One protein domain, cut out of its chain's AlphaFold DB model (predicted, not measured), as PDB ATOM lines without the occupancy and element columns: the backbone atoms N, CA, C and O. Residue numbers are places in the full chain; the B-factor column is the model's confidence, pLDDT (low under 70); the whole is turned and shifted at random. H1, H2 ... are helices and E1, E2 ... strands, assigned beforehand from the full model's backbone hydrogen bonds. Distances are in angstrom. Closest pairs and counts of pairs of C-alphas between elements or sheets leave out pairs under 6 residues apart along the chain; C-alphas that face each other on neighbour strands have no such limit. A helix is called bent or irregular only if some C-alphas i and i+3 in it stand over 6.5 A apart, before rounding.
ATOM      1  N   GLU A  95       3.631  17.363 -51.822       80.56
ATOM      2  CA  GLU A  95       4.826  16.566 -52.115       80.56
ATOM      3  C   GLU A  95       6.013  17.426 -52.547       80.56
ATOM      4  O   GLU A  95       7.120  17.222 -52.043       80.56
ATOM      5  N   LYS A  96       5.766  18.451 -53.373       84.06
ATOM      6  CA  LYS A  96       6.795  19.379 -53.876       84.06
ATOM      7  C   LYS A  96       7.526  20.151 -52.766       84.06
ATOM      8  O   LYS A  96       8.647  20.599 -52.966       84.06
ATOM      9  N   ASN A  97       6.929  20.267 -51.577       88.00
ATOM     10  CA  ASN A  97       7.491  21.005 -50.438       88.00
ATOM     11  C   ASN A  97       8.026  20.112 -49.300       88.00
ATOM     12  O   ASN A  97       8.275  20.598 -48.186       88.00
ATOM     13  N   LYS A  98       8.203  18.804 -49.536       92.94
ATOM     14  CA  LYS A  98       8.805  17.899 -48.546       92.94
ATOM     15  C   LYS A  98      10.305  18.178 -48.422       92.94
ATOM     16  O   LYS A  98      11.037  18.214 -49.402       92.94
ATOM     17  N   ARG A  99      10.772  18.340 -47.182       95.06
ATOM     18  CA  ARG A  99      12.200  18.422 -46.853       95.06
ATOM     19  C   ARG A  99      12.654  17.104 -46.252       95.06
ATOM     20  O   ARG A  99      11.909  16.470 -45.502       95.06
ATOM     21  N   HIS A 100      13.879  16.719 -46.562       95.56
ATOM     22  CA  HIS A 100      14.569  15.551 -46.038       95.56
ATOM     23  C   HIS A 100      15.607  15.962 -44.997       95.56
ATOM     24  O   HIS A 100      16.319  16.958 -45.159       95.56
ATOM     25  N   PHE A 101      15.689  15.167 -43.936       96.94
ATOM     26  CA  PHE A 101      16.568  15.372 -42.799       96.94
ATOM     27  C   PHE A 101      17.273  14.067 -42.434       96.94
ATOM     28  O   PHE A 101      16.636  13.015 -42.372       96.94
ATOM     29  N   LYS A 102      18.563  14.133 -42.123       96.06
ATOM     30  CA  LYS A 102      19.286  13.057 -41.442       96.06
ATOM     31  C   LYS A 102      19.114  13.200 -39.933       96.06
ATOM     32  O   LYS A 102      19.224  14.315 -39.424       96.06
ATOM     33  N   GLY A 103      18.845  12.103 -39.229       96.94
ATOM     34  CA  GLY A 103      18.828  12.101 -37.763       96.94
ATOM     35  C   GLY A 103      20.201  11.779 -37.191       96.94
ATOM     36  O   GLY A 103      20.791  10.768 -37.559       96.94
ATOM     37  N   LEU A 104      20.684  12.621 -36.285       96.25
ATOM     38  CA  LEU A 104      21.889  12.409 -35.485       96.25
ATOM     39  C   LEU A 104      21.453  12.297 -34.026       96.25
ATOM     40  O   LEU A 104      20.888  13.247 -33.494       96.25
ATOM     41  N   PHE A 105      21.672  11.156 -33.387       95.94
ATOM     42  CA  PHE A 105      21.241  10.903 -32.013       95.94
ATOM     43  C   PHE A 105      22.450  10.868 -31.097       95.94
ATOM     44  O   PHE A 105      23.448  10.238 -31.435       95.94
ATOM     45  N   LEU A 106      22.349  11.540 -29.953       95.25
ATOM     46  CA  LEU A 106      23.359  11.462 -28.912       95.25
ATOM     47  C   LEU A 106      23.011  10.318 -27.963       95.25
ATOM     48  O   LEU A 106      21.884  10.231 -27.468       95.25
ATOM     49  N   LEU A 107      23.975   9.439 -27.741       92.06
ATOM     50  CA  LEU A 107      23.880   8.342 -26.796       92.06
ATOM     51  C   LEU A 107      24.288   8.798 -25.390       92.06
ATOM     52  O   LEU A 107      24.852   9.873 -25.196       92.06
ATOM     53  N   THR A 108      23.987   7.965 -24.402       90.81
ATOM     54  CA  THR A 108      24.336   8.170 -22.984       90.81
ATOM     55  C   THR A 108      25.846   8.219 -22.741       90.81
ATOM     56  O   THR A 108      26.285   8.902 -21.825       90.81
ATOM     57  N   ASP A 109      26.638   7.547 -23.579       90.19
ATOM     58  CA  ASP A 109      28.107   7.561 -23.569       90.19
ATOM     59  C   ASP A 109      28.704   8.806 -24.259       90.19
ATOM     60  O   ASP A 109      29.919   8.975 -24.301       90.19
ATOM     61  N   GLY A 110      27.861   9.683 -24.815       92.12
ATOM     62  CA  GLY A 110      28.283  10.850 -25.584       92.12
ATOM     63  C   GLY A 110      28.598  10.561 -27.054       92.12
ATOM     64  O   GLY A 110      28.915  11.494 -27.795       92.12
ATOM     65  N   THR A 111      28.466   9.317 -27.518       91.75
ATOM     66  CA  THR A 111      28.658   8.959 -28.926       91.75
ATOM     67  C   THR A 111      27.497   9.487 -29.767       91.75
ATOM     68  O   THR A 111      26.329   9.423 -29.376       91.75
ATOM     69  N   VAL A 112      27.797  10.010 -30.957       93.56
ATOM     70  CA  VAL A 112      26.777  10.457 -31.916       93.56
ATOM     71  C   VAL A 112      26.580   9.390 -32.980       93.56
ATOM     72  O   VAL A 112      27.516   9.017 -33.681       93.56
ATOM     73  N   VAL A 113      25.340   8.932 -33.141       92.25
ATOM     74  CA  VAL A 113      24.967   7.929 -34.143       92.25
ATOM     75  C   VAL A 113      24.070   8.559 -35.200       92.25
ATOM     76  O   VAL A 113      23.036   9.160 -34.892       92.25
ATOM     77  N   GLN A 114      24.437   8.400 -36.472       92.75
ATOM     78  CA  GLN A 114      23.556   8.757 -37.581       92.75
ATOM     79  C   GLN A 114      22.500   7.663 -37.761       92.75
ATOM     80  O   GLN A 114      22.811   6.551 -38.181       92.75
ATOM     81  N   TYR A 115      21.234   7.990 -37.504       89.62
ATOM     82  CA  TYR A 115      20.134   7.039 -37.601       89.62
ATOM     83  C   TYR A 115      18.979   7.562 -38.457       89.62
ATOM     84  O   TYR A 115      18.189   8.415 -38.046       89.62
ATOM     85  N   GLY A 116      18.832   6.966 -39.640       92.81
ATOM     86  CA  GLY A 116      17.682   7.150 -40.521       92.81
ATOM     87  C   GLY A 116      17.635   8.477 -41.288       92.81
ATOM     88  O   GLY A 116      18.328   9.452 -40.996       92.81
ATOM     89  N   ARG A 117      16.764   8.493 -42.303       96.00
ATOM     90  CA  ARG A 117      16.367   9.681 -43.066       96.00
ATOM     91  C   ARG A 117      14.884   9.939 -42.826       96.00
ATOM     92  O   ARG A 117      14.070   9.020 -42.908       96.00
ATOM     93  N   TYR A 118      14.537  11.184 -42.535       97.12
ATOM     94  CA  TYR A 118      13.188  11.604 -42.175       97.12
ATOM     95  C   TYR A 118      12.712  12.680 -43.133       97.12
ATOM     96  O   TYR A 118      13.457  13.598 -43.459       97.12
ATOM     97  N   SER A 119      11.460  12.586 -43.566       96.12
ATOM     98  CA  SER A 119      10.836  13.594 -44.416       96.12
ATOM     99  C   SER A 119       9.727  14.335 -43.677       96.12
ATOM    100  O   SER A 119       8.943  13.753 -42.915       96.12
ATOM    101  N   GLY A 120       9.633  15.637 -43.913       95.31
ATOM    102  CA  GLY A 120       8.570  16.474 -43.377       95.31
ATOM    103  C   GLY A 120       8.609  17.879 -43.959       95.31
ATOM    104  O   GLY A 120       9.664  18.380 -44.331       95.31
ATOM    105  N   GLN A 121       7.455  18.539 -44.012       94.88
ATOM    106  CA  GLN A 121       7.376  19.938 -44.442       94.88
ATOM    107  C   GLN A 121       8.054  20.880 -43.431       94.88
ATOM    108  O   GLN A 121       8.653  21.890 -43.796       94.88
ATOM    109  N   LYS A 122       7.980  20.532 -42.136       95.81
ATOM    110  CA  LYS A 122       8.593  21.270 -41.024       95.81
ATOM    111  C   LYS A 122       9.602  20.381 -40.280       95.81
ATOM    112  O   LYS A 122       9.285  19.213 -40.037       95.81
ATOM    113  N   PRO A 123      10.740  20.929 -39.809       96.94
ATOM    114  CA  PRO A 123      11.729  20.174 -39.033       96.94
ATOM    115  C   PRO A 123      11.139  19.483 -37.795       96.94
ATOM    116  O   PRO A 123      11.423  18.320 -37.549       96.94
ATOM    117  N   LYS A 124      10.214  20.136 -37.071       97.19
ATOM    118  CA  LYS A 124       9.544  19.531 -35.902       97.19
ATOM    119  C   LYS A 124       8.748  18.267 -36.262       97.19
ATOM    120  O   LYS A 124       8.752  17.308 -35.501       97.19
ATOM    121  N   ALA A 125       8.095  18.241 -37.427       96.75
ATOM    122  CA  ALA A 125       7.349  17.066 -37.881       96.75
ATOM    123  C   ALA A 125       8.290  15.898 -38.218       96.75
ATOM    124  O   ALA A 125       8.007  14.757 -37.858       96.75
ATOM    125  N   ALA A 126       9.433  16.185 -38.851       97.44
ATOM    126  CA  ALA A 126      10.488  15.194 -39.051       97.44
ATOM    127  C   ALA A 126      11.083  14.721 -37.710       97.44
ATOM    128  O   ALA A 126      11.330  13.532 -37.549       97.44
ATOM    129  N   GLY A 127      11.214  15.614 -36.725       97.56
ATOM    130  CA  GLY A 127      11.685  15.289 -35.376       97.56
ATOM    131  C   GLY A 127      10.748  14.367 -34.610       97.56
ATOM    132  O   GLY A 127      11.212  13.404 -34.013       97.56
ATOM    133  N   ASN A 128       9.433  14.579 -34.704       97.38
ATOM    134  CA  ASN A 128       8.448  13.641 -34.159       97.38
ATOM    135  C   ASN A 128       8.597  12.247 -34.781       97.38
ATOM    136  O   ASN A 128       8.609  11.258 -34.058       97.38
ATOM    137  N   LYS A 129       8.771  12.157 -36.109       96.94
ATOM    138  CA  LYS A 129       9.004  10.871 -36.790       96.94
ATOM    139  C   LYS A 129      10.317  10.215 -36.351       96.94
ATOM    140  O   LYS A 129      10.344   9.003 -36.157       96.94
ATOM    141  N   ALA A 130      11.376  11.008 -36.196       97.44
ATOM    142  CA  ALA A 130      12.677  10.551 -35.724       97.44
ATOM    143  C   ALA A 130      12.599   9.989 -34.302       97.44
ATOM    144  O   ALA A 130      13.043   8.869 -34.071       97.44
ATOM    145  N   CYS A 131      11.935  10.712 -33.399       97.00
ATOM    146  CA  CYS A 131      11.671  10.283 -32.030       97.00
ATOM    147  C   CYS A 131      10.885   8.963 -32.002       97.00
ATOM    148  O   CYS A 131      11.346   7.989 -31.413       97.00
ATOM    149  N   THR A 132       9.758   8.863 -32.721       96.38
ATOM    150  CA  THR A 132       8.986   7.609 -32.801       96.38
ATOM    151  C   THR A 132       9.844   6.444 -33.281       96.38
ATOM    152  O   THR A 132       9.782   5.354 -32.719       96.38
ATOM    153  N   LYS A 133      10.624   6.651 -34.350       95.25
ATOM    154  CA  LYS A 133      11.421   5.582 -34.955       95.25
ATOM    155  C   LYS A 133      12.538   5.118 -34.024       95.25
ATOM    156  O   LYS A 133      12.754   3.916 -33.930       95.25
ATOM    157  N   TYR A 134      13.187   6.049 -33.324       94.19
ATOM    158  CA  TYR A 134      14.197   5.755 -32.307       94.19
ATOM    159  C   TYR A 134      13.643   4.820 -31.226       94.19
ATOM    160  O   TYR A 134      14.180   3.734 -31.017       94.19
ATOM    161  N   TYR A 135      12.522   5.193 -30.604       94.44
ATOM    162  CA  TYR A 135      11.943   4.397 -29.524       94.44
ATOM    163  C   TYR A 135      11.402   3.049 -30.022       94.44
ATOM    164  O   TYR A 135      11.634   2.037 -29.377       94.44
ATOM    165  N   LYS A 136      10.749   3.000 -31.193       92.56
ATOM    166  CA  LYS A 136      10.282   1.728 -31.778       92.56
ATOM    167  C   LYS A 136      11.426   0.767 -32.080       92.56
ATOM    168  O   LYS A 136      11.279  -0.436 -31.889       92.56
ATOM    169  N   LEU A 137      12.550   1.288 -32.576       90.25
ATOM    170  CA  LEU A 137      13.726   0.468 -32.840       90.25
ATOM    171  C   LEU A 137      14.252  -0.149 -31.542       90.25
ATOM    172  O   LEU A 137      14.530  -1.344 -31.511       90.25
ATOM    173  N   ARG A 138      14.353   0.659 -30.484       89.38
ATOM    174  CA  ARG A 138      14.801   0.205 -29.167       89.38
ATOM    175  C   ARG A 138      13.849  -0.814 -28.545       89.38
ATOM    176  O   ARG A 138      14.305  -1.882 -28.169       89.38
ATOM    177  N   GLU A 139      12.546  -0.540 -28.517       89.88
ATOM    178  CA  GLU A 139      11.522  -1.482 -28.026       89.88
ATOM    179  C   GLU A 139      11.624  -2.835 -28.736       89.88
ATOM    180  O   GLU A 139      11.622  -3.892 -28.114       89.88
ATOM    181  N   HIS A 140      11.759  -2.805 -30.061       88.12
ATOM    182  CA  HIS A 140      11.894  -4.017 -30.850       88.12
ATOM    183  C   HIS A 140      13.203  -4.767 -30.566       88.12
ATOM    184  O   HIS A 140      13.215  -5.995 -30.609       88.12
ATOM    185  N   ALA A 141      14.292  -4.058 -30.271       85.75
ATOM    186  CA  ALA A 141      15.544  -4.685 -29.872       85.75
ATOM    187  C   ALA A 141      15.488  -5.293 -28.465       85.75
ATOM    188  O   ALA A 141      16.040  -6.365 -28.270       85.75
ATOM    189  N   MET A 142      14.775  -4.667 -27.523       84.75
ATOM    190  CA  MET A 142      14.568  -5.221 -26.179       84.75
ATOM    191  C   MET A 142      13.637  -6.443 -26.199       84.75
ATOM    192  O   MET A 142      13.853  -7.397 -25.461       84.75
ATOM    193  N   ASN A 143      12.619  -6.445 -27.070       87.56
ATOM    194  CA  ASN A 143      11.680  -7.566 -27.200       87.56
ATOM    195  C   ASN A 143      12.250  -8.746 -27.992       87.56
ATOM    196  O   ASN A 143      11.837  -9.891 -27.794       87.56
ATOM    197  N   LYS A 144      13.184  -8.493 -28.913       84.38
ATOM    198  CA  LYS A 144      13.948  -9.567 -29.537       84.38
ATOM    199  C   LYS A 144      14.941 -10.081 -28.509       84.38
ATOM    200  O   LYS A 144      16.042  -9.554 -28.399       84.38
ATOM    201  N   GLN A 145      14.557 -11.150 -27.813       70.06
ATOM    202  CA  GLN A 145      15.518 -12.015 -27.137       70.06
ATOM    203  C   GLN A 145      16.698 -12.217 -28.092       70.06
ATOM    204  O   GLN A 145      16.440 -12.529 -29.268       70.06
ATOM    205  N   TRP A 160      29.616  -0.577 -37.360       63.22
ATOM    206  CA  TRP A 160      28.193  -0.303 -37.196       63.22
ATOM    207  C   TRP A 160      27.477  -1.314 -36.303       63.22
ATOM    208  O   TRP A 160      26.679  -0.883 -35.481       63.22
ATOM    209  N   THR A 161      27.743  -2.616 -36.412       69.00
ATOM    210  CA  THR A 161      27.075  -3.638 -35.589       69.00
ATOM    211  C   THR A 161      27.415  -3.453 -34.115       69.00
ATOM    212  O   THR A 161      26.513  -3.435 -33.290       69.00
ATOM    213  N   GLU A 162      28.682  -3.179 -33.788       72.19
ATOM    214  CA  GLU A 162      29.100  -2.892 -32.410       72.19
ATOM    215  C   GLU A 162      28.442  -1.626 -31.854       72.19
ATOM    216  O   GLU A 162      27.992  -1.600 -30.706       72.19
ATOM    217  N   ILE A 163      28.353  -0.568 -32.670       68.81
ATOM    218  CA  ILE A 163      27.646   0.663 -32.300       68.81
ATOM    219  C   ILE A 163      26.159   0.369 -32.094       68.81
ATOM    220  O   ILE A 163      25.574   0.872 -31.139       68.81
ATOM    221  N   TYR A 164      25.542  -0.447 -32.951       70.62
ATOM    222  CA  TYR A 164      24.141  -0.840 -32.820       70.62
ATOM    223  C   TYR A 164      23.900  -1.723 -31.596       70.62
ATOM    224  O   TYR A 164      22.905  -1.504 -30.922       70.62
ATOM    225  N   ASP A 165      24.783  -2.651 -31.246       73.69
ATOM    226  CA  ASP A 165      24.596  -3.516 -30.078       73.69
ATOM    227  C   ASP A 165      24.789  -2.740 -28.774       73.69
ATOM    228  O   ASP A 165      23.937  -2.806 -27.884       73.69
ATOM    229  N   LYS A 166      25.834  -1.901 -28.690       78.19
ATOM    230  CA  LYS A 166      26.011  -0.962 -27.567       78.19
ATOM    231  C   LYS A 166      24.831  -0.010 -27.454       78.19
ATOM    232  O   LYS A 166      24.370   0.287 -26.354       78.19
ATOM    233  N   PHE A 167      24.336   0.458 -28.596       77.31
ATOM    234  CA  PHE A 167      23.147   1.276 -28.649       77.31
ATOM    235  C   PHE A 167      21.955   0.497 -28.100       77.31
ATOM    236  O   PHE A 167      21.364   0.935 -27.134       77.31
ATOM    237  N   LEU A 168      21.603  -0.656 -28.654       79.69
ATOM    238  CA  LEU A 168      20.361  -1.362 -28.352       79.69
ATOM    239  C   LEU A 168      20.335  -2.031 -26.969       79.69
ATOM    240  O   LEU A 168      19.249  -2.172 -26.415       79.69
ATOM    241  N   GLY A 169      21.491  -2.393 -26.404       79.94
ATOM    242  CA  GLY A 169      21.591  -3.089 -25.116       79.94
ATOM    243  C   GLY A 169      21.367  -2.217 -23.877       79.94
ATOM    244  O   GLY A 169      21.188  -2.741 -22.782       79.94
ATOM    245  N   GLN A 170      21.363  -0.890 -24.019       84.62
ATOM    246  CA  GLN A 170      21.103  -0.001 -22.887       84.62
ATOM    247  C   GLN A 170      19.603   0.155 -22.594       84.62
ATOM    248  O   GLN A 170      18.796   0.093 -23.528       84.62
ATOM    249  N   PRO A 171      19.210   0.430 -21.333       87.25
ATOM    250  CA  PRO A 171      17.825   0.751 -21.014       87.25
ATOM    251  C   PRO A 171      17.343   1.954 -21.831       87.25
ATOM    252  O   PRO A 171      18.116   2.836 -22.216       87.25
ATOM    253  N   LEU A 172      16.045   1.962 -22.127       87.94
ATOM    254  CA  LEU A 172      15.403   3.018 -22.893       87.94
ATOM    255  C   LEU A 172      15.493   4.341 -22.112       87.94
ATOM    256  O   LEU A 172      14.958   4.413 -21.006       87.94
ATOM    257  N   PRO A 173      16.152   5.391 -22.637       92.75
ATOM    258  CA  PRO A 173      16.263   6.642 -21.903       92.75
ATOM    259  C   PRO A 173      14.912   7.369 -21.863       92.75
ATOM    260  O   PRO A 173      14.184   7.411 -22.862       92.75
ATOM    261  N   GLU A 174      14.606   8.006 -20.729       94.88
ATOM    262  CA  GLU A 174      13.383   8.805 -20.554       94.88
ATOM    263  C   GLU A 174      13.301   9.943 -21.585       94.88
ATOM    264  O   GLU A 174      12.245  10.219 -22.158       94.88
ATOM    265  N   SER A 175      14.444  10.568 -21.884       96.38
ATOM    266  CA  SER A 175      14.562  11.564 -22.941       96.38
ATOM    267  C   SER A 175      15.812  11.349 -23.787       96.38
ATOM    268  O   SER A 175      16.855  10.915 -23.304       96.38
ATOM    269  N   VAL A 176      15.704  11.666 -25.073       96.12
ATOM    270  CA  VAL A 176      16.787  11.584 -26.050       96.12
ATOM    271  C   VAL A 176      17.068  12.960 -26.640       96.12
ATOM    272  O   VAL A 176      16.151  13.690 -27.028       96.12
ATOM    273  N   VAL A 177      18.349  13.316 -26.740       97.38
ATOM    274  CA  VAL A 177      18.802  14.523 -27.439       97.38
ATOM    275  C   VAL A 177      19.253  14.135 -28.841       97.38
ATOM    276  O   VAL A 177      20.050  13.218 -29.029       97.38
ATOM    277  N   PHE A 178      18.730  14.823 -29.851       97.75
ATOM    278  CA  PHE A 178      19.055  14.538 -31.243       97.75
ATOM    279  C   PHE A 178      19.049  15.804 -32.099       97.75
ATOM    280  O   PHE A 178      18.409  16.808 -31.781       97.75
ATOM    281  N   ALA A 179      19.762  15.752 -33.218       97.75
ATOM    282  CA  ALA A 179      19.770  16.781 -34.239       97.75
ATOM    283  C   ALA A 179      19.181  16.254 -35.553       97.75
ATOM    284  O   ALA A 179      19.349  15.094 -35.924       97.75
ATOM    285  N   LEU A 180      18.496  17.132 -36.277       97.56
ATOM    286  CA  LEU A 180      18.061  16.919 -37.649       97.56
ATOM    287  C   LEU A 180      18.890  17.804 -38.564       97.56
ATOM    288  O   LEU A 180      18.821  19.028 -38.459       97.56
ATOM    289  N   GLN A 181      19.639  17.199 -39.473       96.50
ATOM    290  CA  GLN A 181      20.405  17.918 -40.483       96.50
ATOM    291  C   GLN A 181      19.641  17.905 -41.804       96.50
ATOM    292  O   GLN A 181      19.378  16.839 -42.357       96.50
ATOM    293  N   GLU A 182      19.250  19.077 -42.301       95.75
ATOM    294  CA  GLU A 182      18.544  19.208 -43.580       95.75
ATOM    295  C   GLU A 182      19.452  18.789 -44.746       95.75
ATOM    296  O   GLU A 182      20.493  19.396 -44.961       95.75
ATOM    297  N   CYS A 183      19.046  17.781 -45.521       94.06
ATOM    298  CA  CYS A 183      19.836  17.214 -46.624       94.06
ATOM    299  C   CYS A 183      19.156  17.369 -47.997       94.06
ATOM    300  O   CYS A 183      19.473  16.651 -48.937       94.06
ATOM    301  N   THR A 184      18.186  18.284 -48.119       87.75
ATOM    302  CA  THR A 184      17.386  18.459 -49.355       87.75
ATOM    303  C   THR A 184      18.104  19.297 -50.419       87.75
ATOM    304  O   THR A 184      17.757  19.228 -51.589       87.75
ATOM    305  N   ARG A 185      19.093  20.112 -50.032       80.81
ATOM    306  CA  ARG A 185      19.700  21.149 -50.889       80.81
ATOM    307  C   ARG A 185      21.086  20.778 -51.438       80.81
ATOM    308  O   ARG A 185      21.931  21.654 -51.567       80.81
ATOM    309  N   GLY A 186      21.356  19.495 -51.681       79.62
ATOM    310  CA  GLY A 186      22.624  19.016 -52.260       79.62
ATOM    311  C   GLY A 186      23.851  19.079 -51.340       79.62
ATOM    312  O   GLY A 186      24.777  18.299 -51.515       79.62
ATOM    313  N   ASN A 187      23.845  19.919 -50.303       74.19
ATOM    314  CA  ASN A 187      24.969  20.009 -49.379       74.19
ATOM    315  C   ASN A 187      24.772  19.117 -48.153       74.19
ATOM    316  O   ASN A 187      24.097  19.488 -47.189       74.19
ATOM    317  N   GLU A 188      25.403  17.947 -48.181       74.75
ATOM    318  CA  GLU A 188      25.296  16.949 -47.118       74.75
ATOM    319  C   GLU A 188      25.888  17.431 -45.783       74.75
ATOM    320  O   GLU A 188      25.323  17.126 -44.735       74.75
ATOM    321  N   ASN A 189      26.945  18.256 -45.817       78.88
ATOM    322  CA  ASN A 189      27.657  18.725 -44.617       78.88
ATOM    323  C   ASN A 189      27.250  20.133 -44.154       78.88
ATOM    324  O   ASN A 189      27.284  20.413 -42.958       78.88
ATOM    325  N   THR A 190      26.792  21.010 -45.055       82.31
ATOM    326  CA  THR A 190      26.459  22.414 -44.715       82.31
ATOM    327  C   THR A 190      24.968  22.658 -44.472       82.31
ATOM    328  O   THR A 190      24.535  23.789 -44.235       82.31
ATOM    329  N   GLY A 191      24.164  21.592 -44.499       88.88
ATOM    330  CA  GLY A 191      22.747  21.632 -44.163       88.88
ATOM    331  C   GLY A 191      22.469  22.244 -42.788       88.88
ATOM    332  O   GLY A 191      23.209  22.043 -41.823       88.88
ATOM    333  N   LYS A 192      21.354  22.975 -42.670       93.94
ATOM    334  CA  LYS A 192      20.914  23.540 -41.387       93.94
ATOM    335  C   LYS A 192      20.642  22.406 -40.393       93.94
ATOM    336  O   LYS A 192      19.851  21.506 -40.682       93.94
ATOM    337  N   LYS A 193      21.276  22.472 -39.218       95.38
ATOM    338  CA  LYS A 193      21.043  21.555 -38.094       95.38
ATOM    339  C   LYS A 193      19.965  22.120 -37.160       95.38
ATOM    340  O   LYS A 193      20.009  23.292 -36.778       95.38
ATOM    341  N   PHE A 194      19.004  21.286 -36.781       96.81
ATOM    342  CA  PHE A 194      17.947  21.598 -35.820       96.81
ATOM    343  C   PHE A 194      18.052  20.648 -34.632       96.81
ATOM    344  O   PHE A 194      17.983  19.441 -34.819       96.81
ATOM    345  N   TYR A 195      18.193  21.182 -33.423       97.31
ATOM    346  CA  TYR A 195      18.427  20.393 -32.213       97.31
ATOM    347  C   TYR A 195      17.135  20.241 -31.415       97.31
ATOM    348  O   TYR A 195      16.380  21.207 -31.249       97.31
ATOM    349  N   TYR A 196      16.883  19.032 -30.930       98.19
ATOM    350  CA  TYR A 196      15.667  18.655 -30.232       98.19
ATOM    351  C   TYR A 196      15.973  17.764 -29.032       98.19
ATOM    352  O   TYR A 196      16.937  17.001 -29.032       98.19
ATOM    353  N   THR A 197      15.087  17.835 -28.047       97.88
ATOM    354  CA  THR A 197      14.916  16.808 -27.023       97.88
ATOM    355  C   THR A 197      13.570  16.145 -27.268       97.88
ATOM    356  O   THR A 197      12.572  16.838 -27.500       97.88
ATOM    357  N   GLY A 198      13.542  14.819 -27.275       97.69
ATOM    358  CA  GLY A 198      12.330  14.020 -27.398       97.69
ATOM    359  C   GLY A 198      12.159  13.118 -26.189       97.69
ATOM    360  O   GLY A 198      13.139  12.553 -25.725       97.69
ATOM    361  N   SER A 199      10.935  12.966 -25.708       97.25
ATOM    362  CA  SER A 199      10.557  11.894 -24.788       97.25
ATOM    363  C   SER A 199       9.323  11.169 -25.314       97.25
ATOM    364  O   SER A 199       8.547  11.728 -26.103       97.25
ATOM    365  N   ARG A 200       9.160   9.912 -24.905       96.31
ATOM    366  CA  ARG A 200       7.990   9.087 -25.210       96.31
ATOM    367  C   ARG A 200       7.371   8.652 -23.891       96.31
ATOM    368  O   ARG A 200       8.049   8.032 -23.085       96.31
ATOM    369  N   SER A 201       6.111   9.009 -23.683       95.88
ATOM    370  CA  SER A 201       5.335   8.591 -22.516       95.88
ATOM    371  C   SER A 201       4.237   7.630 -22.944       95.88
ATOM    372  O   SER A 201       3.580   7.854 -23.968       95.88
ATOM    373  N   ASP A 202       4.035   6.579 -22.160       95.31
ATOM    374  CA  ASP A 202       2.918   5.662 -22.339       95.31
ATOM    375  C   ASP A 202       1.612   6.363 -21.973       95.31
ATOM    376  O   ASP A 202       1.553   7.164 -21.039       95.31
ATOM    377  N   ILE A 203       0.570   6.098 -22.757       96.00
ATOM    378  CA  ILE A 203      -0.771   6.610 -22.490       96.00
ATOM    379  C   ILE A 203      -1.557   5.460 -21.864       96.00
ATOM    380  O   ILE A 203      -1.643   4.390 -22.466       96.00
ATOM    381  N   SER A 204      -2.117   5.674 -20.671       95.25
ATOM    382  CA  SER A 204      -2.912   4.658 -19.962       95.25
ATOM    383  C   SER A 204      -4.117   4.193 -20.783       95.25
ATOM    384  O   SER A 204      -4.432   3.008 -20.809       95.25
ATOM    385  N   GLU A 205      -4.747   5.119 -21.506       94.25
ATOM    386  CA  GLU A 205      -5.857   4.851 -22.417       94.25
ATOM    387  C   GLU A 205      -5.433   5.141 -23.856       94.25
ATOM    388  O   GLU A 205      -5.036   6.258 -24.196       94.25
ATOM    389  N   ALA A 206      -5.502   4.131 -24.727       92.25
ATOM    390  CA  ALA A 206      -5.098   4.290 -26.118       92.25
ATOM    391  C   ALA A 206      -5.921   5.398 -26.791       92.25
ATOM    392  O   ALA A 206      -7.146   5.324 -26.896       92.25
ATOM    393  N   LYS A 207      -5.240   6.432 -27.292       93.19
ATOM    394  CA  LYS A 207      -5.911   7.523 -27.998       93.19
ATOM    395  C   LYS A 207      -6.281   7.049 -29.397       93.19
ATOM    396  O   LYS A 207      -5.401   6.875 -30.241       93.19
ATOM    397  N   ARG A 208      -7.575   6.859 -29.649       91.50
ATOM    398  CA  ARG A 208      -8.111   6.450 -30.952       91.50
ATOM    399  C   ARG A 208      -8.381   7.683 -31.810       91.50
ATOM    400  O   ARG A 208      -9.241   8.491 -31.478       91.50
ATOM    401  N   ASN A 209      -7.650   7.837 -32.913       89.50
ATOM    402  CA  ASN A 209      -7.952   8.873 -33.905       89.50
ATOM    403  C   ASN A 209      -8.566   8.227 -35.148       89.50
ATOM    404  O   ASN A 209      -7.987   7.304 -35.726       89.50
ATOM    405  N   GLU A 210      -9.717   8.739 -35.575       90.69
ATOM    406  CA  GLU A 210     -10.341   8.351 -36.836       90.69
ATOM    407  C   GLU A 210      -9.646   9.075 -37.991       90.69
ATOM    408  O   GLU A 210      -9.570  10.307 -38.032       90.69
ATOM    409  N   ARG A 211      -9.127   8.307 -38.948       87.94
ATOM    410  CA  ARG A 211      -8.643   8.840 -40.215       87.94
ATOM    411  C   ARG A 211      -9.563   8.343 -41.319       87.94
ATOM    412  O   ARG A 211      -9.665   7.144 -41.565       87.94
ATOM    413  N   LYS A 212     -10.197   9.284 -42.017       83.69
ATOM    414  CA  LYS A 212     -10.937   8.990 -43.246       83.69
ATOM    415  C   LYS A 212      -9.923   8.734 -44.352       83.69
ATOM    416  O   LYS A 212      -9.291   9.668 -44.848       83.69
ATOM    417  N   GLU A 213      -9.698   7.466 -44.667       81.62
ATOM    418  CA  GLU A 213      -8.902   7.094 -45.825       81.62
ATOM    419  C   GLU A 213      -9.798   7.227 -47.055       81.62
ATOM    420  O   GLU A 213     -10.810   6.542 -47.183       81.62
ATOM    421  N   LYS A 214      -9.465   8.168 -47.943       63.50
ATOM    422  CA  LYS A 214     -10.140   8.297 -49.238       63.50
ATOM    423  C   LYS A 214      -9.595   7.211 -50.167       63.50
ATOM    424  O   LYS A 214      -8.809   7.502 -51.066       63.50
ATOM    425  N   ALA A 215      -9.939   5.954 -49.902       70.44
ATOM    426  CA  ALA A 215      -9.777   4.908 -50.899       70.44
ATOM    427  C   ALA A 215     -10.750   5.194 -52.054       70.44
ATOM    428  O   ALA A 215     -11.854   5.686 -51.830       70.44
ATOM    429  N   LYS A 216     -10.328   4.914 -53.292       63.59
ATOM    430  CA  LYS A 216     -11.039   5.288 -54.529       63.59
ATOM    431  C   LYS A 216     -12.447   4.687 -54.686       63.59
ATOM    432  O   LYS A 216     -13.127   5.074 -55.627       63.59
ATOM    433  N   THR A 217     -12.891   3.795 -53.798       68.12
ATOM    434  CA  THR A 217     -14.134   3.039 -54.022       68.12
ATOM    435  C   THR A 217     -15.014   2.875 -52.781       68.12
ATOM    436  O   THR A 217     -16.225   2.791 -52.927       68.12
ATOM    437  N   GLU A 218     -14.472   2.926 -51.558       79.69
ATOM    438  CA  GLU A 218     -15.271   2.838 -50.327       79.69
ATOM    439  C   GLU A 218     -14.666   3.716 -49.224       79.69
ATOM    440  O   GLU A 218     -13.476   3.627 -48.915       79.69
ATOM    441  N   ASN A 219     -15.491   4.568 -48.607       77.12
ATOM    442  CA  ASN A 219     -15.112   5.408 -47.468       77.12
ATOM    443  C   ASN A 219     -14.955   4.558 -46.196       77.12
ATOM    444  O   ASN A 219     -15.766   4.639 -45.273       77.12
ATOM    445  N   LYS A 220     -13.911   3.728 -46.127       84.50
ATOM    446  CA  LYS A 220     -13.609   2.952 -44.924       84.50
ATOM    447  C   LYS A 220     -12.899   3.842 -43.902       84.50
ATOM    448  O   LYS A 220     -11.806   4.354 -44.144       84.50
ATOM    449  N   ALA A 221     -13.522   4.034 -42.741       86.38
ATOM    450  CA  ALA A 221     -12.873   4.697 -41.616       86.38
ATOM    451  C   ALA A 221     -11.762   3.789 -41.063       86.38
ATOM    452  O   ALA A 221     -12.020   2.652 -40.661       86.38
ATOM    453  N   VAL A 222     -10.520   4.284 -41.040       91.12
ATOM    454  CA  VAL A 222      -9.386   3.586 -40.425       91.12
ATOM    455  C   VAL A 222      -9.116   4.216 -39.069       91.12
ATOM    456  O   VAL A 222      -8.816   5.408 -38.959       91.12
ATOM    457  N   PHE A 223      -9.214   3.404 -38.022       91.56
ATOM    458  CA  PHE A 223      -8.884   3.816 -36.667       91.56
ATOM    459  C   PHE A 223      -7.420   3.504 -36.378       91.56
ATOM    460  O   PHE A 223      -6.957   2.390 -36.617       91.56
ATOM    461  N   ILE A 224      -6.691   4.498 -35.875       91.38
ATOM    462  CA  ILE A 224      -5.301   4.333 -35.451       91.38
ATOM    463  C   ILE A 224      -5.249   4.545 -33.942       91.38
ATOM    464  O   ILE A 224      -5.516   5.653 -33.465       91.38
ATOM    465  N   ASP A 225      -4.870   3.491 -33.223       92.31
ATOM    466  CA  ASP A 225      -4.703   3.514 -31.773       92.31
ATOM    467  C   ASP A 225      -3.270   3.912 -31.420       92.31
ATOM    468  O   ASP A 225      -2.294   3.221 -31.737       92.31
ATOM    469  N   TYR A 226      -3.133   5.055 -30.756       92.56
ATOM    470  CA  TYR A 226      -1.851   5.550 -30.280       92.56
ATOM    471  C   TYR A 226      -1.662   5.132 -28.824       92.56
ATOM    472  O   TYR A 226      -2.332   5.646 -27.933       92.56
ATOM    473  N   LYS A 227      -0.720   4.213 -28.588       95.12
ATOM    474  CA  LYS A 227      -0.327   3.764 -27.239       95.12
ATOM    475  C   LYS A 227       0.660   4.705 -26.543       95.12
ATOM    476  O   LYS A 227       0.886   4.592 -25.347       95.12
ATOM    477  N   HIS A 228       1.271   5.614 -27.302       95.50
ATOM    478  CA  HIS A 228       2.333   6.479 -26.803       95.50
ATOM    479  C   HIS A 228       2.170   7.901 -27.316       95.50
ATOM    480  O   HIS A 228       1.822   8.120 -28.482       95.50
ATOM    481  N   GLU A 229       2.506   8.859 -26.461       95.75
ATOM    482  CA  GLU A 229       2.609  10.268 -26.799       95.75
ATOM    483  C   GLU A 229       4.084  10.664 -26.896       95.75
ATOM    484  O   GLU A 229       4.875  10.417 -25.988       95.75
ATOM    485  N   ASN A 230       4.463  11.301 -28.007       96.25
ATOM    486  CA  ASN A 230       5.812  11.832 -28.175       96.25
ATOM    487  C   ASN A 230       5.832  13.328 -27.882       96.25
ATOM    488  O   ASN A 230       5.123  14.108 -28.525       96.25
ATOM    489  N   LYS A 231       6.724  13.742 -26.986       97.12
ATOM    490  CA  LYS A 231       6.949  15.143 -26.635       97.12
ATOM    491  C   LYS A 231       8.291  15.583 -27.203       97.12
ATOM    492  O   LYS A 231       9.339  15.321 -26.629       97.12
ATOM    493  N   VAL A 232       8.261  16.258 -28.354       98.00
ATOM    494  CA  VAL A 232       9.469  16.813 -28.989       98.00
ATOM    495  C   VAL A 232       9.522  18.328 -28.820       98.00
ATOM    496  O   VAL A 232       8.673  19.071 -29.335       98.00
ATOM    497  N   ARG A 233      10.571  18.797 -28.140       97.69
ATOM    498  CA  ARG A 233      10.860  20.212 -27.885       97.69
ATOM    499  C   ARG A 233      12.155  20.613 -28.579       97.69
ATOM    500  O   ARG A 233      13.114  19.853 -28.612       97.69
ATOM    501  N   LYS A 234      12.188  21.817 -29.154       97.25
ATOM    502  CA  LYS A 234      13.427  22.384 -29.704       97.25
ATOM    503  C   LYS A 234      14.375  22.699 -28.547       97.25
ATOM    504  O   LYS A 234      13.947  23.351 -27.597       97.25
ATOM    505  N   LEU A 235      15.628  22.269 -28.650       95.88
ATOM    506  CA  LEU A 235      16.638  22.553 -27.637       95.88
ATOM    507  C   LEU A 235      16.953  24.056 -27.644       95.88
ATOM    508  O   LEU A 235      17.201  24.637 -28.709       95.88
ATOM    509  N   LYS A 236      16.878  24.696 -26.475       92.81
ATOM    510  CA  LYS A 236      17.249  26.107 -26.317       92.81
ATOM    511  C   LYS A 236      18.754  26.227 -26.106       92.81
ATOM    512  O   LYS A 236      19.393  25.317 -25.593       92.81
ATOM    513  N   VAL A 237      19.319  27.367 -26.497       84.88
ATOM    514  CA  VAL A 237      20.724  27.678 -26.199       84.88
ATOM    515  C   VAL A 237      20.875  27.763 -24.677       84.88
ATOM    516  O   VAL A 237      20.106  28.482 -24.046       84.88
ATOM    517  N   GLY A 238      21.816  27.008 -24.111       86.69
ATOM    518  CA  GLY A 238      22.035  26.893 -22.663       86.69
ATOM    519  C   GLY A 238      21.428  25.637 -22.023       86.69
ATOM    520  O   GLY A 238      21.915  25.186 -20.993       86.69
ATOM    521  N   GLU A 239      20.420  25.011 -22.640       90.75
ATOM    522  CA  GLU A 239      19.914  23.707 -22.186       90.75
ATOM    523  C   GLU A 239      20.802  22.584 -22.750       90.75
ATOM    524  O   GLU A 239      21.042  22.543 -23.958       90.75
ATOM    525  N   ASN A 240      21.262  21.654 -21.900       89.12
ATOM    526  CA  ASN A 240      22.126  20.522 -22.283       89.12
ATOM    527  C   ASN A 240      23.321  20.945 -23.149       89.12
ATOM    528  O   ASN A 240      23.516  20.500 -24.285       89.12
ATOM    529  N   GLU A 241      24.118  21.848 -22.586       89.69
ATOM    530  CA  GLU A 241      25.226  22.512 -23.256       89.69
ATOM    531  C   GLU A 241      26.240  21.558 -23.897       89.69
ATOM    532  O   GLU A 241      26.686  21.814 -25.022       89.69
ATOM    533  N   SER A 242      26.588  20.481 -23.191       92.94
ATOM    534  CA  SER A 242      27.506  19.442 -23.657       92.94
ATOM    535  C   SER A 242      26.931  18.714 -24.870       92.94
ATOM    536  O   SER A 242      27.549  18.694 -25.931       92.94
ATOM    537  N   ALA A 243      25.694  18.227 -24.755       93.69
ATOM    538  CA  ALA A 243      25.000  17.499 -25.811       93.69
ATOM    539  C   ALA A 243      24.846  18.324 -27.096       93.69
ATOM    540  O   ALA A 243      25.062  17.825 -28.203       93.69
ATOM    541  N   PHE A 244      24.500  19.607 -26.949       93.25
ATOM    542  CA  PHE A 244      24.431  20.531 -28.075       93.25
ATOM    543  C   PHE A 244      25.784  20.658 -28.778       93.25
ATOM    544  O   PHE A 244      25.829  20.614 -30.008       93.25
ATOM    545  N   LEU A 245      26.877  20.809 -28.018       93.56
ATOM    546  CA  LEU A 245      28.205  20.985 -28.597       93.56
ATOM    547  C   LEU A 245      28.624  19.746 -29.382       93.56
ATOM    548  O   LEU A 245      28.994  19.888 -30.542       93.56
ATOM    549  N   THR A 246      28.478  18.559 -28.789       94.81
ATOM    550  CA  THR A 246      28.826  17.282 -29.423       94.81
ATOM    551  C   THR A 246      28.072  17.078 -30.739       94.81
ATOM    552  O   THR A 246      28.664  16.740 -31.762       94.81
ATOM    553  N   LEU A 247      26.763  17.355 -30.769       94.31
ATOM    554  CA  LEU A 247      25.964  17.252 -31.998       94.31
ATOM    555  C   LEU A 247      26.311  18.341 -33.031       94.31
ATOM    556  O   LEU A 247      26.251  18.108 -34.247       94.31
ATOM    557  N   ALA A 248      26.653  19.546 -32.570       92.69
ATOM    558  CA  ALA A 248      27.003  20.658 -33.443       92.69
ATOM    559  C   ALA A 248      28.339  20.426 -34.156       92.69
ATOM    560  O   ALA A 248      28.421  20.667 -35.364       92.69
ATOM    561  N   THR A 249      29.333  19.903 -33.437       93.06
ATOM    562  CA  THR A 249      30.688  19.627 -33.937       93.06
ATOM    563  C   THR A 249      30.812  18.302 -34.684       93.06
ATOM    564  O   THR A 249      31.783  18.112 -35.413       93.06
ATOM    565  N   HIS A 250      29.827  17.407 -34.561       93.75
ATOM    566  CA  HIS A 250      29.831  16.136 -35.278       93.75
ATOM    567  C   HIS A 250      29.958  16.332 -36.799       93.75
ATOM    568  O   HIS A 250      29.131  17.022 -37.417       93.75
ATOM    569  N   GLY A 251      30.971  15.682 -37.381       87.81
ATOM    570  CA  GLY A 251      31.284  15.700 -38.811       87.81
ATOM    571  C   GLY A 251      31.981  16.968 -39.317       87.81
ATOM    572  O   GLY A 251      32.126  17.113 -40.525       87.81
ATOM    573  N   LEU A 252      32.371  17.893 -38.432       90.25
ATOM    574  CA  LEU A 252      33.183  19.059 -38.797       90.25
ATOM    575  C   LEU A 252      34.677  18.726 -38.709       90.25
ATOM    576  O   LEU A 252      35.072  17.874 -37.910       90.25
ATOM    577  N   ASP A 253      35.497  19.424 -39.492       92.00
ATOM    578  CA  ASP A 253      36.950  19.422 -39.310       92.00
ATOM    579  C   ASP A 253      37.352  20.233 -38.063       92.00
ATOM    580  O   ASP A 253      36.544  20.968 -37.488       92.00
ATOM    581  N   ASP A 254      38.596  20.096 -37.602       92.00
ATOM    582  CA  ASP A 254      39.022  20.727 -36.347       92.00
ATOM    583  C   ASP A 254      38.996  22.264 -36.398       92.00
ATOM    584  O   ASP A 254      38.705  22.910 -35.387       92.00
ATOM    585  N   ASN A 255      39.192  22.862 -37.577       90.81
ATOM    586  CA  ASN A 255      39.088  24.310 -37.763       90.81
ATOM    587  C   ASN A 255      37.642  24.795 -37.585       90.81
ATOM    588  O   ASN A 255      37.378  25.779 -36.883       90.81
ATOM    589  N   ASP A 256      36.683  24.095 -38.178       88.88
ATOM    590  CA  ASP A 256      35.265  24.404 -38.069       88.88
ATOM    591  C   ASP A 256      34.718  24.077 -36.675       88.88
ATOM    592  O   ASP A 256      33.899  24.842 -36.150       88.88
ATOM    593  N   LYS A 257      35.225  23.031 -36.005       90.31
ATOM    594  CA  LYS A 257      34.933  22.779 -34.583       90.31
ATOM    595  C   LYS A 257      35.325  23.981 -33.724       90.31
ATOM    596  O   LYS A 257      34.490  24.478 -32.963       90.31
ATOM    597  N   GLN A 258      36.545  24.503 -33.884       91.69
ATOM    598  CA  GLN A 258      37.005  25.686 -33.146       91.69
ATOM    599  C   GLN A 258      36.153  26.926 -33.451       91.69
ATOM    600  O   GLN A 258      35.813  27.693 -32.545       91.69
ATOM    601  N   ARG A 259      35.733  27.117 -34.708       90.75
ATOM    602  CA  ARG A 259      34.824  28.212 -35.089       90.75
ATOM    603  C   ARG A 259      33.466  28.108 -34.399       90.75
ATOM    604  O   ARG A 259      32.937  29.134 -33.963       90.75
ATOM    605  N   VAL A 260      32.901  26.906 -34.283       89.38
ATOM    606  CA  VAL A 260      31.629  26.674 -33.577       89.38
ATOM    607  C   VAL A 260      31.766  26.987 -32.087       89.38
ATOM    608  O   VAL A 260      30.926  27.719 -31.555       89.38
ATOM    609  N   VAL A 261      32.837  26.516 -31.438       90.25
ATOM    610  CA  VAL A 261      33.135  26.803 -30.022       90.25
ATOM    611  C   VAL A 261      33.281  28.311 -29.794       90.25
ATOM    612  O   VAL A 261      32.531  28.896 -29.015       90.25
ATOM    613  N   LYS A 262      34.130  28.986 -30.577       92.06
ATOM    614  CA  LYS A 262      34.373  30.434 -30.457       92.06
ATOM    615  C   LYS A 262      33.124  31.272 -30.726       92.06
ATOM    616  O   LYS A 262      32.871  32.283 -30.066       92.06
ATOM    617  N   ARG A 263      32.308  30.885 -31.715       89.31
ATOM    618  CA  ARG A 263      31.029  31.560 -31.995       89.31
ATOM    619  C   ARG A 263      30.071  31.422 -30.816       89.31
ATOM    620  O   ARG A 263      29.358  32.378 -30.517       89.31
ATOM    621  N   ARG A 264      30.051  30.261 -30.165       86.25
ATOM    622  CA  ARG A 264      29.223  30.011 -28.988       86.25
ATOM    623  C   ARG A 264      29.671  30.849 -27.795       86.25
ATOM    624  O   ARG A 264      28.827  31.530 -27.226       86.25
ATOM    625  N   GLU A 265      30.960  30.866 -27.472       89.38
ATOM    626  CA  GLU A 265      31.515  31.691 -26.384       89.38
ATOM    627  C   GLU A 265      31.162  33.176 -26.555       89.38
ATOM    628  O   GLU A 265      30.811  33.875 -25.604       89.38
ATOM    629  N   ARG A 266      31.158  33.668 -27.802       89.25
ATOM    630  CA  ARG A 266      30.704  35.031 -28.129       89.25
ATOM    631  C   ARG A 266      29.208  35.259 -27.898       89.25
ATOM    632  O   ARG A 266      28.803  36.395 -27.671       89.25
ATOM    633  N   LEU A 267      28.370  34.230 -28.013       85.94
ATOM    634  CA  LEU A 267      26.930  34.329 -27.753       85.94
ATOM    635  C   LEU A 267      26.620  34.229 -26.255       85.94
ATOM    636  O   LEU A 267      25.800  35.001 -25.763       85.94
ATOM    637  N   THR A 268      27.290  33.333 -25.528       84.38
ATOM    638  CA  THR A 268      27.101  33.166 -24.077       84.38
ATOM    639  C   THR A 268      27.639  34.368 -23.302       84.38
ATOM    640  O   THR A 268      26.951  34.882 -22.421       84.38
ATOM    641  N   SER A 269      28.795  34.910 -23.697       87.38
ATOM    642  CA  SER A 269      29.342  36.140 -23.102       87.38
ATOM    643  C   SER A 269      28.392  37.332 -23.265       87.38
ATOM    644  O   SER A 269      28.181  38.079 -22.310       87.38
ATOM    645  N   LYS A 270      27.736  37.478 -24.425       85.50
ATOM    646  CA  LYS A 270      26.723  38.526 -24.644       85.50
ATOM    647  C   LYS A 270      25.494  38.374 -23.748       85.50
ATOM    648  O   LYS A 270      24.971  39.392 -23.306       85.50
ATOM    649  N   LEU A 271      25.052  37.145 -23.464       82.38
ATOM    650  CA  LEU A 271      23.950  36.917 -22.521       82.38
ATOM    651  C   LEU A 271      24.350  37.305 -21.092       82.38
ATOM    652  O   LEU A 271      23.586  37.991 -20.423       82.38
TER     653      LEU A 271
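AT A GLANCE: This is residues 95 to 145 and 160 to 271 of the 381 residues of an uncharacterized protein of viral metagenome (UniProt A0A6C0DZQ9). A strongly twisted antiparallel sheet curls like part of a barrel round one long helix, H1. At one end of the sheet E4 and E5 reach away as a long bent hairpin, whose tip, residues 214 to 219, sticks out; towards the opposite end H3 packs on E1 and E3, with H4 beyond it, while H2 sits near the last turns of H1. The printed part has 163 residues, with four named helices and five named strands along the chain as E1 E2 H1 H2 E3 E4 E5 H3 H4, and the class is mixed, helices and strands. The sheet's order is E2 - E1 - E3 - E4 - E5; the whole is only just loose, close to compact, with a radius of gyration of the C-alphas of 18.4 A and spans of 59 by 42 by 34 A.

HOW THE PARTS SIT: Begin with the sheet: E2, residues 112 to 120, and E1, residues 99 to 106, form a hairpin, with N 101 and O 118 2.8 A apart, within hydrogen-bond range. E3, residues 175 to 182, is antiparallel to E1, with N 104 and O 179 at 2.8 A. E3, E4, residues 193 to 212, and E5, residues 221 to 234, are a meander, each strand the antiparallel neighbour of the one before; look at N 178 and O 196, 2.9 A, and N 209 and O 224, 3.1 A. E4 bends by 112 degrees at residue 204 and E5 by 72 degrees at residue 227. The sheet curls round H1, residues 123 to 143, in two layers, the helix on one face of the sheet; its closest C-alphas to E4 are Cys 131 and Gly 198, 6.0 A. H2, residues 160 to 168, only grazes the sheet and only just touches H1, with 3 pairs of C-alphas within 8 A, the closest Arg 138 and Leu 168 at 5.8 A. H3, residues 241 to 249, is on the sheet at a height of 8.8 A; its closest C-alphas to E3 are Leu 247 and Ala 179, 6.6 A. H4, residues 254 to 271, is not on the sheet; it forms a helical hairpin with H3, their closest C-alphas being Thr 249 and Lys 257, 5.3 A. Every O i to N i+4 pair is within hydrogen-bond range in H1, H2 and H3, and 13 of 14 in H4.

IN THESE COORDINATES: Find C-alpha 99 at (12.200, 18.422, -46.853), where E1 begins its 22.2 A; E2 spans 22.3 A and E3 22.4 A. H1 runs 30.2 A from C-alpha 123 at (11.729, 20.174, -39.033). E4 covers 34.7 A, E5 33.9 A, H2 11.9 A and H3 12.3 A; H4, 26.1 A, ends at C-alpha 271, (23.950, 36.917, -22.521).

THE WHOLE: The C-alphas farthest apart are those of Thr 217 and Ser 269, 62.8 A. Residues 146 to 159 are not printed, and C-alphas 145 and 160 are 20.0 A apart across this cut. Of the links that are printed whole, none is long. The mean pLDDT of the printed part is 89.8; look for values under 70 at residues 160 to 161, 163, 214 and 216 to 217.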